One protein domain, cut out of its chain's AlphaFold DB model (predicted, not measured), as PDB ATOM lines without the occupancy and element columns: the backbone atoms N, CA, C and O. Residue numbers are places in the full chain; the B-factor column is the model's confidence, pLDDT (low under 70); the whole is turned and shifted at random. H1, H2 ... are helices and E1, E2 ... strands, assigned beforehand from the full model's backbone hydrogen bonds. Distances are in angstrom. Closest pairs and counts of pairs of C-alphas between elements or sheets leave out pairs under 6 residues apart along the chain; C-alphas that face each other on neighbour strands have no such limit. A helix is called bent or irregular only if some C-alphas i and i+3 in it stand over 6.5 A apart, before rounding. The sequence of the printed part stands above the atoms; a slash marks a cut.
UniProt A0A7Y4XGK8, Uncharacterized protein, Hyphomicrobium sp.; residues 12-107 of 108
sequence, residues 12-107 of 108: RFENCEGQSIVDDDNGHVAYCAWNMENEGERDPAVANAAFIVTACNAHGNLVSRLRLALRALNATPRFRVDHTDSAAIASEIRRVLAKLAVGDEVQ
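Overview. This is residues 12 to 107 of the 108 residues of an uncharacterized protein of Hyphomicrobium sp. (UniProt A0A7Y4XGK8). A small three-stranded sheet packs on one arm of the long bent helix H1, and H2 folds back along the other arm. The printed part has 96 residues, with three named strands, then two named helices; its class is mixed. It is extended, with a radius of gyration of the C-alphas of 19.2 A and spans of 57, 35 and 21 A.

Along the chain. Find C-alpha 12 at (48.343, 2.353, 0.105), where E1, residues 12 to 15, begins; E2 is 18 to 22, E3 28 to 33. H1, 39 to 75, is one helix by its hydrogen bonds but bent: C-alphas 57 and 60 are 7.2 A apart. Its arms are H1a, 39 to 57, irregular with C-alphas 40 and 43 7.2 A apart, and H1b, 60 to 75. H2, 86 to 105, ends at (22.306, 6.309, -12.953).

Arrangement. E1, E2 and E3 form a meander, each the antiparallel neighbour of the one before; N 13 and O 20, 3.0 A, and N 19 and O 32, 2.8 A, are within hydrogen-bond range. H1a is on one face; the C-alphas of Cys 32 and Ala 45 are its closest to E3, 5.2 A. H1b and H2, a helical hairpin, touch, their closest C-alphas being Leu 70 and Ala 90, 5.6 A.

Size, cuts and confidence. The printed part has no cut; pLDDT is under 70 at residues 38 to 40 and 102 to 107.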
ATOM      1  N   ARG A  12      48.100   3.613  -0.601       94.94
ATOM      2  CA  ARG A  12      48.343   2.353   0.105       94.94
ATOM      3  C   ARG A  12      49.475   2.506   1.097       94.94
ATOM      4  O   ARG A  12      50.453   3.196   0.810       94.94
ATOM      5  N   PHE A  13      49.365   1.802   2.209       92.81
ATOM      6  CA  PHE A  13      50.462   1.610   3.140       92.81
ATOM      7  C   PHE A  13      50.443   0.192   3.688       92.81
ATOM      8  O   PHE A  13      49.419  -0.494   3.715       92.81
ATOM      9  N   GLU A  14      51.615  -0.233   4.121       91.50
ATOM     10  CA  GLU A  14      51.830  -1.542   4.706       91.50
ATOM     11  C   GLU A  14      51.549  -1.520   6.207       91.50
ATOM     12  O   GLU A  14      51.915  -0.567   6.899       91.50
ATOM     13  N   ASN A  15      50.916  -2.574   6.714       86.44
ATOM     14  CA  ASN A  15      50.749  -2.823   8.142       86.44
ATOM     15  C   ASN A  15      51.191  -4.254   8.494       86.44
ATOM     16  O   ASN A  15      51.668  -4.986   7.632       86.44
ATOM     17  N   CYS A  16      51.077  -4.652   9.765       82.44
ATOM     18  CA  CYS A  16      51.561  -5.958  10.235       82.44
ATOM     19  C   CYS A  16      50.826  -7.167   9.639       82.44
ATOM     20  O   CYS A  16      51.307  -8.286   9.770       82.44
ATOM     21  N   GLU A  17      49.686  -6.945   8.995       84.00
ATOM     22  CA  GLU A  17      48.798  -7.997   8.516       84.00
ATOM     23  C   GLU A  17      48.622  -7.946   6.979       84.00
ATOM     24  O   GLU A  17      47.960  -8.817   6.417       84.00
ATOM     25  N   GLY A  18      49.139  -6.920   6.275       90.31
ATOM     26  CA  GLY A  18      48.755  -6.655   4.882       90.31
ATOM     27  C   GLY A  18      48.996  -5.236   4.347       90.31
ATOM     28  O   GLY A  18      49.851  -4.482   4.810       90.31
ATOM     29  N   GLN A  19      48.219  -4.871   3.323       94.19
ATOM     30  CA  GLN A  19      48.182  -3.542   2.702       94.19
ATOM     31  C   GLN A  19      46.820  -2.884   2.919       94.19
ATOM     32  O   GLN A  19      45.805  -3.355   2.400       94.19
ATOM     33  N   SER A  20      46.802  -1.758   3.624       94.88
ATOM     34  CA  SER A  20      45.621  -0.906   3.742       94.88
ATOM     35  C   SER A  20      45.572   0.095   2.602       94.88
ATOM     36  O   SER A  20      46.581   0.708   2.258       94.88
ATOM     37  N   ILE A  21      44.382   0.270   2.034       95.94
ATOM     38  CA  ILE A  21      44.082   1.270   1.016       95.94
ATOM     39  C   ILE A  21      43.156   2.302   1.648       95.94
ATOM     40  O   ILE A  21      42.088   1.950   2.156       95.94
ATOM     41  N   VAL A  22      43.561   3.566   1.610       94.88
ATOM     42  CA  VAL A  22      42.856   4.687   2.240       94.88
ATOM     43  C   VAL A  22      42.640   5.834   1.267       94.88
ATOM     44  O   VAL A  22      43.324   5.921   0.247       94.88
ATOM     45  N   ASP A  23      41.699   6.714   1.578       93.56
ATOM     46  CA  ASP A  23      41.556   8.006   0.905       93.56
ATOM     47  C   ASP A  23      42.444   9.097   1.527       93.56
ATOM     48  O   ASP A  23      43.222   8.843   2.449       93.56
ATOM     49  N   ASP A  24      42.336  10.318   0.999       90.56
ATOM     50  CA  ASP A  24      43.072  11.495   1.484       90.56
ATOM     51  C   ASP A  24      42.755  11.875   2.941       90.56
ATOM     52  O   ASP A  24      43.588  12.485   3.609       90.56
ATOM     53  N   ASP A  25      41.580  11.496   3.449       89.88
ATOM     54  CA  ASP A  25      41.145  11.764   4.821       89.88
ATOM     55  C   ASP A  25      41.519  10.604   5.773       89.88
ATOM     56  O   ASP A  25      41.060  10.553   6.918       89.88
ATOM     57  N   ASN A  26      42.361   9.665   5.317       87.00
ATOM     58  CA  ASN A  26      42.687   8.397   5.980       87.00
ATOM     59  C   ASN A  26      41.470   7.483   6.224       87.00
ATOM     60  O   ASN A  26      41.516   6.573   7.057       87.00
ATOM     61  N   GLY A  27      40.378   7.688   5.488       89.75
ATOM     62  CA  GLY A  27      39.232   6.795   5.462       89.75
ATOM     63  C   GLY A  27      39.612   5.461   4.829       89.75
ATOM     64  O   GLY A  27      40.128   5.412   3.714       89.75
ATOM     65  N   HIS A  28      39.363   4.356   5.532       91.38
ATOM     66  CA  HIS A  28      39.707   3.025   5.039       91.38
ATOM     67  C   HIS A  28      38.773   2.582   3.905       91.38
ATOM     68  O   HIS A  28      37.560   2.482   4.088       91.38
ATOM     69  N   VAL A  29      39.353   2.281   2.741       92.81
ATOM     70  CA  VAL A  29      38.629   1.916   1.513       92.81
ATOM     71  C   VAL A  29      38.646   0.410   1.283       92.81
ATOM     72  O   VAL A  29      37.607  -0.187   1.010       92.81
ATOM     73  N   ALA A  30      39.821  -0.211   1.371       92.69
ATOM     74  CA  ALA A  30      40.010  -1.627   1.073       92.69
ATOM     75  C   ALA A  30      41.260  -2.179   1.763       92.69
ATOM     76  O   ALA A  30      42.130  -1.427   2.196       92.69
ATOM     77  N   TYR A  31      41.345  -3.506   1.848       92.88
ATOM     78  CA  TYR A  31      42.454  -4.200   2.488       92.88
ATOM     79  C   TYR A  31      42.890  -5.420   1.682       92.88
ATOM     80  O   TYR A  31      42.049  -6.216   1.261       92.88
ATOM     81  N   CYS A  32      44.196  -5.579   1.488       92.00
ATOM     82  CA  CYS A  32      44.792  -6.792   0.938       92.00
ATOM     83  C   CYS A  32      45.615  -7.466   2.037       92.00
ATOM     84  O   CYS A  32      46.749  -7.062   2.293       92.00
ATOM     85  N   ALA A  33      45.020  -8.460   2.694       89.19
ATOM     86  CA  ALA A  33      45.659  -9.210   3.770       89.19
ATOM     87  C   ALA A  33      46.785 -10.108   3.243       89.19
ATOM     88  O   ALA A  33      46.703 -10.636   2.131       89.19
ATOM     89  N   TRP A  34      47.802 -10.318   4.070       86.31
ATOM     90  CA  TRP A  34      48.699 -11.458   3.947       86.31
ATOM     91  C   TRP A  34      48.031 -12.668   4.576       86.31
ATOM     92  O   TRP A  34      47.385 -12.570   5.620       86.31
ATOM     93  N   ASN A  35      48.228 -13.832   3.980       76.94
ATOM     94  CA  ASN A  35      47.957 -15.062   4.691       76.94
ATOM     95  C   ASN A  35      49.074 -15.284   5.717       76.94
ATOM     96  O   ASN A  35      50.175 -15.693   5.362       76.94
ATOM     97  N   MET A  36      48.800 -14.994   6.990       70.62
ATOM     98  CA  MET A  36      49.793 -15.149   8.061       70.62
ATOM     99  C   MET A  36      50.201 -16.610   8.306       70.62
ATOM    100  O   MET A  36      51.212 -16.849   8.960       70.62
ATOM    101  N   GLU A  37      49.452 -17.579   7.772       73.25
ATOM    102  CA  GLU A  37      49.796 -19.006   7.827       73.25
ATOM    103  C   GLU A  37      50.700 -19.439   6.657       73.25
ATOM    104  O   GLU A  37      51.350 -20.478   6.740       73.25
ATOM    105  N   ASN A  38      50.788 -18.630   5.592       64.00
ATOM    106  CA  ASN A  38      51.615 -18.876   4.412       64.00
ATOM    107  C   ASN A  38      52.503 -17.660   4.114       64.00
ATOM    108  O   ASN A  38      52.126 -16.755   3.366       64.00
ATOM    109  N   GLU A  39      53.740 -17.690   4.614       61.22
ATOM    110  CA  GLU A  39      54.742 -16.620   4.449       61.22
ATOM    111  C   GLU A  39      55.013 -16.209   2.979       61.22
ATOM    112  O   GLU A  39      55.536 -15.127   2.723       61.22
ATOM    113  N   GLY A  40      54.614 -17.028   1.995       64.50
ATOM    114  CA  GLY A  40      54.737 -16.738   0.561       64.50
ATOM    115  C   GLY A  40      53.707 -15.760  -0.029       64.50
ATOM    116  O   GLY A  40      53.821 -15.412  -1.202       64.50
ATOM    117  N   GLU A  41      52.701 -15.309   0.728       70.50
ATOM    118  CA  GLU A  41      51.589 -14.498   0.189       70.50
ATOM    119  C   GLU A  41      51.746 -12.973   0.368       70.50
ATOM    120  O   GLU A  41      50.873 -12.199  -0.043       70.50
ATOM    121  N   ARG A  42      52.882 -12.505   0.901       80.31
ATOM    122  CA  ARG A  42      53.161 -11.066   1.061       80.31
ATOM    123  C   ARG A  42      53.248 -10.327  -0.278       80.31
ATOM    124  O   ARG A  42      52.602  -9.291  -0.450       80.31
ATOM    125  N   ASP A  43      53.986 -10.879  -1.240       84.31
ATOM    126  CA  ASP A  43      54.198 -10.259  -2.557       84.31
ATOM    127  C   ASP A  43      52.896 -10.123  -3.377       84.31
ATOM    128  O   ASP A  43      52.631  -9.030  -3.895       84.31
ATOM    129  N   PRO A  44      52.019 -11.151  -3.459       87.88
ATOM    130  CA  PRO A  44      50.704 -11.018  -4.086       87.88
ATOM    131  C   PRO A  44      49.837  -9.901  -3.495       87.88
ATOM    132  O   PRO A  44      49.207  -9.156  -4.247       87.88
ATOM    133  N   ALA A  45      49.805  -9.742  -2.169       89.19
ATOM    134  CA  ALA A  45      48.999  -8.701  -1.532       89.19
ATOM    135  C   ALA A  45      49.495  -7.290  -1.885       89.19
ATOM    136  O   ALA A  45      48.689  -6.406  -2.183       89.19
ATOM    137  N   VAL A  46      50.819  -7.092  -1.918       91.62
ATOM    138  CA  VAL A  46      51.438  -5.830  -2.357       91.62
ATOM    139  C   VAL A  46      51.097  -5.540  -3.818       91.62
ATOM    140  O   VAL A  46      50.681  -4.422  -4.142       91.62
ATOM    141  N   ALA A  47      51.218  -6.539  -4.697       92.38
ATOM    142  CA  ALA A  47      50.899  -6.397  -6.115       92.38
ATOM    143  C   ALA A  47      49.414  -6.065  -6.346       92.38
ATOM    144  O   ALA A  47      49.096  -5.152  -7.111       92.38
ATOM    145  N   ASN A  48      48.508  -6.742  -5.638       93.69
ATOM    146  CA  ASN A  48      47.068  -6.504  -5.723       93.69
ATOM    147  C   ASN A  48      46.697  -5.098  -5.244       93.69
ATOM    148  O   ASN A  48      45.986  -4.378  -5.948       93.69
ATOM    149  N   ALA A  49      47.220  -4.664  -4.093       95.00
ATOM    150  CA  ALA A  49      46.972  -3.317  -3.587       95.00
ATOM    151  C   ALA A  49      47.504  -2.244  -4.548       95.00
ATOM    152  O   ALA A  49      46.835  -1.240  -4.808       95.00
ATOM    153  N   ALA A  50      48.689  -2.464  -5.127       95.50
ATOM    154  CA  ALA A  50      49.256  -1.567  -6.126       95.50
ATOM    155  C   ALA A  50      48.393  -1.479  -7.392       95.50
ATOM    156  O   ALA A  50      48.157  -0.375  -7.896       95.50
ATOM    157  N   PHE A  51      47.896  -2.617  -7.882       95.44
ATOM    158  CA  PHE A  51      46.991  -2.678  -9.025       95.44
ATOM    159  C   PHE A  51      45.686  -1.920  -8.754       95.44
ATOM    160  O   PHE A  51      45.317  -1.062  -9.555       95.44
ATOM    161  N   ILE A  52      45.032  -2.173  -7.613       93.88
ATOM    162  CA  ILE A  52      43.772  -1.519  -7.231       93.88
ATOM    163  C   ILE A  52      43.949   0.000  -7.186       93.88
ATOM    164  O   ILE A  52      43.229   0.719  -7.876       93.88
ATOM    165  N   VAL A  53      44.941   0.494  -6.435       95.44
ATOM    166  CA  VAL A  53      45.192   1.939  -6.304       95.44
ATOM    167  C   VAL A  53      45.458   2.581  -7.664       95.44
ATOM    168  O   VAL A  53      44.884   3.621  -7.985       95.44
ATOM    169  N   THR A  54      46.288   1.947  -8.493       95.06
ATOM    170  CA  THR A  54      46.623   2.473  -9.822       95.06
ATOM    171  C   THR A  54      45.394   2.525 -10.728       95.06
ATOM    172  O   THR A  54      45.136   3.553 -11.355       95.06
ATOM    173  N   ALA A  55      44.611   1.444 -10.781       92.19
ATOM    174  CA  ALA A  55      43.420   1.357 -11.619       92.19
ATOM    175  C   ALA A  55      42.347   2.371 -11.197       92.19
ATOM    176  O   ALA A  55      41.789   3.074 -12.045       92.19
ATOM    177  N   CYS A  56      42.089   2.488  -9.893       91.94
ATOM    178  CA  CYS A  56      41.090   3.405  -9.351       91.94
ATOM    179  C   CYS A  56      41.499   4.867  -9.550       91.94
ATOM    180  O   CYS A  56      40.712   5.644 -10.088       91.94
ATOM    181  N   ASN A  57      42.746   5.238  -9.243       93.81
ATOM    182  CA  ASN A  57      43.226   6.610  -9.440       93.81
ATOM    183  C   ASN A  57      43.278   7.010 -10.927       93.81
ATOM    184  O   ASN A  57      43.083   8.177 -11.267       93.81
ATOM    185  N   ALA A  58      43.492   6.054 -11.837       91.81
ATOM    186  CA  ALA A  58      43.470   6.302 -13.279       91.81
ATOM    187  C   ALA A  58      42.052   6.337 -13.883       91.81
ATOM    188  O   ALA A  58      41.899   6.763 -15.033       91.81
ATOM    189  N   HIS A  59      41.016   5.920 -13.144       88.94
ATOM    190  CA  HIS A  59      39.659   5.715 -13.662       88.94
ATOM    191  C   HIS A  59      39.107   6.945 -14.394       88.94
ATOM    192  O   HIS A  59      38.677   6.852 -15.548       88.94
ATOM    193  N   GLY A  60      39.178   8.123 -13.762       87.31
ATOM    194  CA  GLY A  60      38.676   9.365 -14.355       87.31
ATOM    195  C   GLY A  60      39.390   9.738 -15.660       87.31
ATOM    196  O   GLY A  60      38.754  10.181 -16.624       87.31
ATOM    197  N   ASN A  61      40.706   9.503 -15.732       90.69
ATOM    198  CA  ASN A  61      41.480   9.727 -16.951       90.69
ATOM    199  C   ASN A  61      41.079   8.730 -18.044       90.69
ATOM    200  O   ASN A  61      40.788   9.147 -19.165       90.69
ATOM    201  N   LEU A  62      40.979   7.440 -17.711       91.00
ATOM    202  CA  LEU A  62      40.591   6.384 -18.645       91.00
ATOM    203  C   LEU A  62      39.213   6.652 -19.263       91.00
ATOM    204  O   LEU A  62      39.079   6.642 -20.487       91.00
ATOM    205  N   VAL A  63      38.206   6.982 -18.447       91.62
ATOM    206  CA  VAL A  63      36.862   7.345 -18.928       91.62
ATOM    207  C   VAL A  63      36.921   8.556 -19.860       91.62
ATOM    208  O   VAL A  63      36.307   8.559 -20.931       91.62
ATOM    209  N   SER A  64      37.697   9.579 -19.498       92.00
ATOM    210  CA  SER A  64      37.873  10.777 -20.325       92.00
ATOM    211  C   SER A  64      38.532  10.462 -21.673       92.00
ATOM    212  O   SER A  64      38.108  10.984 -22.708       92.00
ATOM    213  N   ARG A  65      39.527   9.567 -21.691       96.56
ATOM    214  CA  ARG A  65      40.201   9.113 -22.915       96.56
ATOM    215  C   ARG A  65      39.294   8.260 -23.793       96.56
ATOM    216  O   ARG A  65      39.261   8.493 -24.997       96.56
ATOM    217  N   LEU A  66      38.495   7.364 -23.216       96.69
ATOM    218  CA  LEU A  66      37.498   6.584 -23.956       96.69
ATOM    219  C   LEU A  66      36.445   7.487 -24.613       96.69
ATOM    220  O   LEU A  66      36.130   7.314 -25.790       96.69
ATOM    221  N   ARG A  67      35.951   8.507 -23.898       96.38
ATOM    222  CA  ARG A  67      35.037   9.514 -24.470       96.38
ATOM    223  C   ARG A  67      35.682  10.281 -25.627       96.38
ATOM    224  O   ARG A  67      35.031  10.520 -26.642       96.38
ATOM    225  N   LEU A  68      36.954  10.662 -25.494       97.00
ATOM    226  CA  LEU A  68      37.697  11.323 -26.568       97.00
ATOM    227  C   LEU A  68      37.874  10.406 -27.787       97.00
ATOM    228  O   LEU A  68      37.592  10.838 -28.902       97.00
ATOM    229  N   ALA A  69      38.273   9.151 -27.577       96.50
ATOM    230  CA  ALA A  69      38.428   8.160 -28.636       96.50
ATOM    231  C   ALA A  69      37.109   7.919 -29.382       96.50
ATOM    232  O   ALA A  69      37.084   7.918 -30.608       96.50
ATOM    233  N   LEU A  70      35.990   7.808 -28.658       96.88
ATOM    234  CA  LEU A  70      34.667   7.671 -29.265       96.88
ATOM    235  C   LEU A  70      34.302   8.878 -30.141       96.88
ATOM    236  O   LEU A  70      33.765   8.699 -31.233       96.88
ATOM    237  N   ARG A  71      34.598  10.105 -29.688       96.75
ATOM    238  CA  ARG A  71      34.384  11.314 -30.500       96.75
ATOM    239  C   ARG A  71      35.221  11.289 -31.776       96.75
ATOM    240  O   ARG A  71      34.676  11.561 -32.839       96.75
ATOM    241  N   ALA A  72      36.498  10.916 -31.681       96.00
ATOM    242  CA  ALA A  72      37.373  10.797 -32.846       96.00
ATOM    243  C   ALA A  72      36.847   9.748 -33.842       96.00
ATOM    244  O   ALA A  72      36.651  10.061 -35.012       96.00
ATOM    245  N   LEU A  73      36.501   8.548 -33.365       96.00
ATOM    246  CA  LEU A  73      35.949   7.467 -34.194       96.00
ATOM    247  C   LEU A  73      34.645   7.845 -34.911       96.00
ATOM    248  O   LEU A  73      34.371   7.315 -35.984       96.00
ATOM    249  N   ASN A  74      33.830   8.728 -34.329       93.69
ATOM    250  CA  ASN A  74      32.598   9.204 -34.964       93.69
ATOM    251  C   ASN A  74      32.829  10.376 -35.937       93.69
ATOM    252  O   ASN A  74      31.951  10.648 -36.750       93.69
ATOM    253  N   ALA A  75      33.962  11.077 -35.847       94.62
ATOM    254  CA  ALA A  75      34.307  12.204 -36.720       94.62
ATOM    255  C   ALA A  75      35.129  11.783 -37.952       94.62
ATOM    256  O   ALA A  75      35.172  12.509 -38.944       94.62
ATOM    257  N   THR A  76      35.798  10.630 -37.901       91.81
ATOM    258  CA  THR A  76      36.621  10.102 -38.998       91.81
ATOM    259  C   THR A  76      35.788   9.226 -39.948       91.81
ATOM    260  O   THR A  76      34.883   8.522 -39.488       91.81
ATOM    261  N   PRO A  77      36.088   9.204 -41.266       94.88
ATOM    262  CA  PRO A  77      35.567   8.176 -42.169       94.88
ATOM    263  C   PRO A  77      35.826   6.764 -41.635       94.88
ATOM    264  O   PRO A  77      36.784   6.541 -40.899       94.88
ATOM    265  N   ARG A  78      34.990   5.791 -42.012       94.62
ATOM    266  CA  ARG A  78      35.154   4.405 -41.552       94.62
ATOM    267  C   ARG A  78      36.513   3.852 -41.975       94.62
ATOM    268  O   ARG A  78      36.896   3.947 -43.137       94.62
ATOM    269  N   PHE A  79      37.204   3.237 -41.026       95.56
ATOM    270  CA  PHE A  79      38.465   2.541 -41.252       95.56
ATOM    271  C   PHE A  79      38.488   1.217 -40.490       95.56
ATOM    272  O   PHE A  79      37.605   0.932 -39.674       95.56
ATOM    273  N   ARG A  80      39.515   0.412 -40.758       96.38
ATOM    274  CA  ARG A  80      39.770  -0.854 -40.073       96.38
ATOM    275  C   ARG A  80      41.088  -0.807 -39.315       96.38
ATOM    276  O   ARG A  80      42.044  -0.193 -39.781       96.38
ATOM    277  N   VAL A  81      41.118  -1.482 -38.173       94.62
ATOM    278  CA  VAL A  81      42.331  -1.818 -37.423       94.62
ATOM    279  C   VAL A  81      42.384  -3.337 -37.368       94.62
ATOM    280  O   VAL A  81      41.479  -3.961 -36.811       94.62
ATOM    281  N   ASP A  82      43.382  -3.925 -38.024       95.38
ATOM    282  CA  ASP A  82      43.455  -5.361 -38.298       95.38
ATOM    283  C   ASP A  82      42.134  -5.894 -38.890       95.38
ATOM    284  O   ASP A  82      41.717  -5.517 -39.989       95.38
ATOM    285  N   HIS A  83      41.437  -6.750 -38.143       94.06
ATOM    286  CA  HIS A  83      40.175  -7.377 -38.526       94.06
ATOM    287  C   HIS A  83      38.933  -6.663 -37.958       94.06
ATOM    288  O   HIS A  83      37.816  -7.148 -38.144       94.06
ATOM    289  N   THR A  84      39.093  -5.511 -37.296       96.19
ATOM    290  CA  THR A  84      38.001  -4.807 -36.608       96.19
ATOM    291  C   THR A  84      37.642  -3.493 -37.299       96.19
ATOM    292  O   THR A  84      38.499  -2.654 -37.569       96.19
ATOM    293  N   ASP A  85      36.349  -3.287 -37.559       96.12
ATOM    294  CA  ASP A  85      35.836  -2.023 -38.092       96.12
ATOM    295  C   ASP A  85      35.755  -0.939 -37.004       96.12
ATOM    296  O   ASP A  85      35.297  -1.192 -35.888       96.12
ATOM    297  N   SER A  86      36.137   0.293 -37.343       96.31
ATOM    298  CA  SER A  86      36.020   1.478 -36.479       96.31
ATOM    299  C   SER A  86      34.625   1.656 -35.848       96.31
ATOM    300  O   SER A  86      34.515   2.126 -34.714       96.31
ATOM    301  N   ALA A  87      33.549   1.237 -36.526       95.19
ATOM    302  CA  ALA A  87      32.188   1.224 -35.994       95.19
ATOM    303  C   ALA A  87      31.999   0.207 -34.862       95.19
ATOM    304  O   ALA A  87      31.318   0.508 -33.878       95.19
ATOM    305  N   ALA A  88      32.604  -0.975 -34.990       96.81
ATOM    306  CA  ALA A  88      32.575  -2.007 -33.961       96.81
ATOM    307  C   ALA A  88      33.370  -1.559 -32.726       96.81
ATOM    308  O   ALA A  88      32.860  -1.670 -31.611       96.81
ATOM    309  N   ILE A  89      34.541  -0.939 -32.924       96.88
ATOM    310  CA  ILE A  89      35.335  -0.331 -31.840       96.88
ATOM    311  C   ILE A  89      34.510   0.742 -31.115       96.88
ATOM    312  O   ILE A  89      34.390   0.725 -29.892       96.88
ATOM    313  N   ALA A  90      33.877   1.652 -31.862       97.00
ATOM    314  CA  ALA A  90      33.029   2.694 -31.285       97.00
ATOM    315  C   ALA A  90      31.831   2.115 -30.509       97.00
ATOM    316  O   ALA A  90      31.453   2.649 -29.466       97.00
ATOM    317  N   SER A  91      31.235   1.024 -31.000       96.94
ATOM    318  CA  SER A  91      30.147   0.317 -30.315       96.94
ATOM    319  C   SER A  91      30.603  -0.273 -28.982       96.94
ATOM    320  O   SER A  91      29.922  -0.106 -27.969       96.94
ATOM    321  N   GLU A  92      31.784  -0.887 -28.953       97.06
ATOM    322  CA  GLU A  92      32.338  -1.452 -27.725       97.06
ATOM    323  C   GLU A  92      32.655  -0.370 -26.693       97.06
ATOM    324  O   GLU A  92      32.235  -0.474 -25.540       97.06
ATOM    325  N   ILE A  93      33.282   0.732 -27.115       97.00
ATOM    326  CA  ILE A  93      33.548   1.869 -26.225       97.00
ATOM    327  C   ILE A  93      32.239   2.438 -25.656       97.00
ATOM    328  O   ILE A  93      32.175   2.730 -24.461       97.00
ATOM    329  N   ARG A  94      31.173   2.556 -26.465       96.56
ATOM    330  CA  ARG A  94      29.849   2.973 -25.965       96.56
ATOM    331  C   ARG A  94      29.314   2.015 -24.905       96.56
ATOM    332  O   ARG A  94      28.837   2.484 -23.877       96.56
ATOM    333  N   ARG A  95      29.411   0.698 -25.124       95.75
ATOM    334  CA  ARG A  95      28.968  -0.308 -24.143       95.75
ATOM    335  C   ARG A  95      29.734  -0.202 -22.831       95.75
ATOM    336  O   ARG A  95      29.114  -0.240 -21.772       95.75
ATOM    337  N   VAL A  96      31.055  -0.047 -22.891       94.44
ATOM    338  CA  VAL A  96      31.891   0.121 -21.695       94.44
ATOM    339  C   VAL A  96      31.504   1.398 -20.950       94.44
ATOM    340  O   VAL A  96      31.211   1.336 -19.762       94.44
ATOM    341  N   LEU A  97      31.415   2.537 -21.640       92.81
ATOM    342  CA  LEU A  97      31.018   3.806 -21.020       92.81
ATOM    343  C   LEU A  97      29.616   3.743 -20.402       92.81
ATOM    344  O   LEU A  97      29.421   4.286 -19.321       92.81
ATOM    345  N   ALA A  98      28.666   3.059 -21.046       90.81
ATOM    346  CA  ALA A  98      27.328   2.859 -20.499       90.81
ATOM    347  C   ALA A  98      27.360   2.016 -19.218       90.81
ATOM    348  O   ALA A  98      26.734   2.392 -18.240       90.81
ATOM    349  N   LYS A  99      28.132   0.923 -19.170       87.56
ATOM    350  CA  LYS A  99      28.286   0.127 -17.937       87.56
ATOM    351  C   LYS A  99      28.892   0.942 -16.795       87.56
ATOM    352  O   LYS A  99      28.457   0.805 -15.658       87.56
ATOM    353  N   LEU A 100      29.863   1.798 -17.110       83.25
ATOM    354  CA  LEU A 100      30.473   2.692 -16.128       83.25
ATOM    355  C   LEU A 100      29.489   3.778 -15.658       83.25
ATOM    356  O   LEU A 100      29.487   4.102 -14.480       83.25
ATOM    357  N   ALA A 101      28.602   4.261 -16.537       76.31
ATOM    358  CA  ALA A 101      27.545   5.222 -16.201       76.31
ATOM    359  C   ALA A 101      26.322   4.594 -15.498       76.31
ATOM    360  O   ALA A 101      25.657   5.261 -14.720       76.31
ATOM    361  N   VAL A 102      26.011   3.310 -15.709       56.19
ATOM    362  CA  VAL A 102      24.927   2.604 -14.992       56.19
ATOM    363  C   VAL A 102      25.272   2.425 -13.508       56.19
ATOM    364  O   VAL A 102      24.376   2.428 -12.664       56.19
ATOM    365  N   GLY A 103      26.559   2.387 -13.153       50.50
ATOM    366  CA  GLY A 103      26.987   2.591 -11.763       50.50
ATOM    367  C   GLY A 103      26.545   3.948 -11.186       50.50
ATOM    368  O   GLY A 103      26.266   4.047  -9.986       50.50
ATOM    369  N   ASP A 104      26.384   4.963 -12.039       48.66
ATOM    370  CA  ASP A 104      25.994   6.329 -11.674       48.66
ATOM    371  C   ASP A 104      24.465   6.570 -11.728       48.66
ATOM    372  O   ASP A 104      23.946   7.287 -10.874       48.66
ATOM    373  N   GLU A 105      23.714   5.947 -12.651       36.50
ATOM    374  CA  GLU A 105      22.306   6.309 -12.953       36.50
ATOM    375  C   GLU A 105      21.197   5.456 -12.288       36.50
ATOM    376  O   GLU A 105      20.047   5.886 -12.261       36.50
ATOM    377  N   VAL A 106      21.478   4.296 -11.675       39.62
ATOM    378  CA  VAL A 106      20.431   3.365 -11.145       39.62
ATOM    379  C   VAL A 106      19.591   3.899  -9.957       39.62
ATOM    380  O   VAL A 106      18.801   3.164  -9.380       39.62
ATOM    381  N   GLN A 107      19.688   5.176  -9.573       42.75
ATOM    382  CA  GLN A 107      18.777   5.751  -8.562       42.75
ATOM    383  C   GLN A 107      18.446   7.213  -8.877       42.75
ATOM    384  O   GLN A 107      18.917   8.116  -8.182       42.75
TER     385      GLN A 107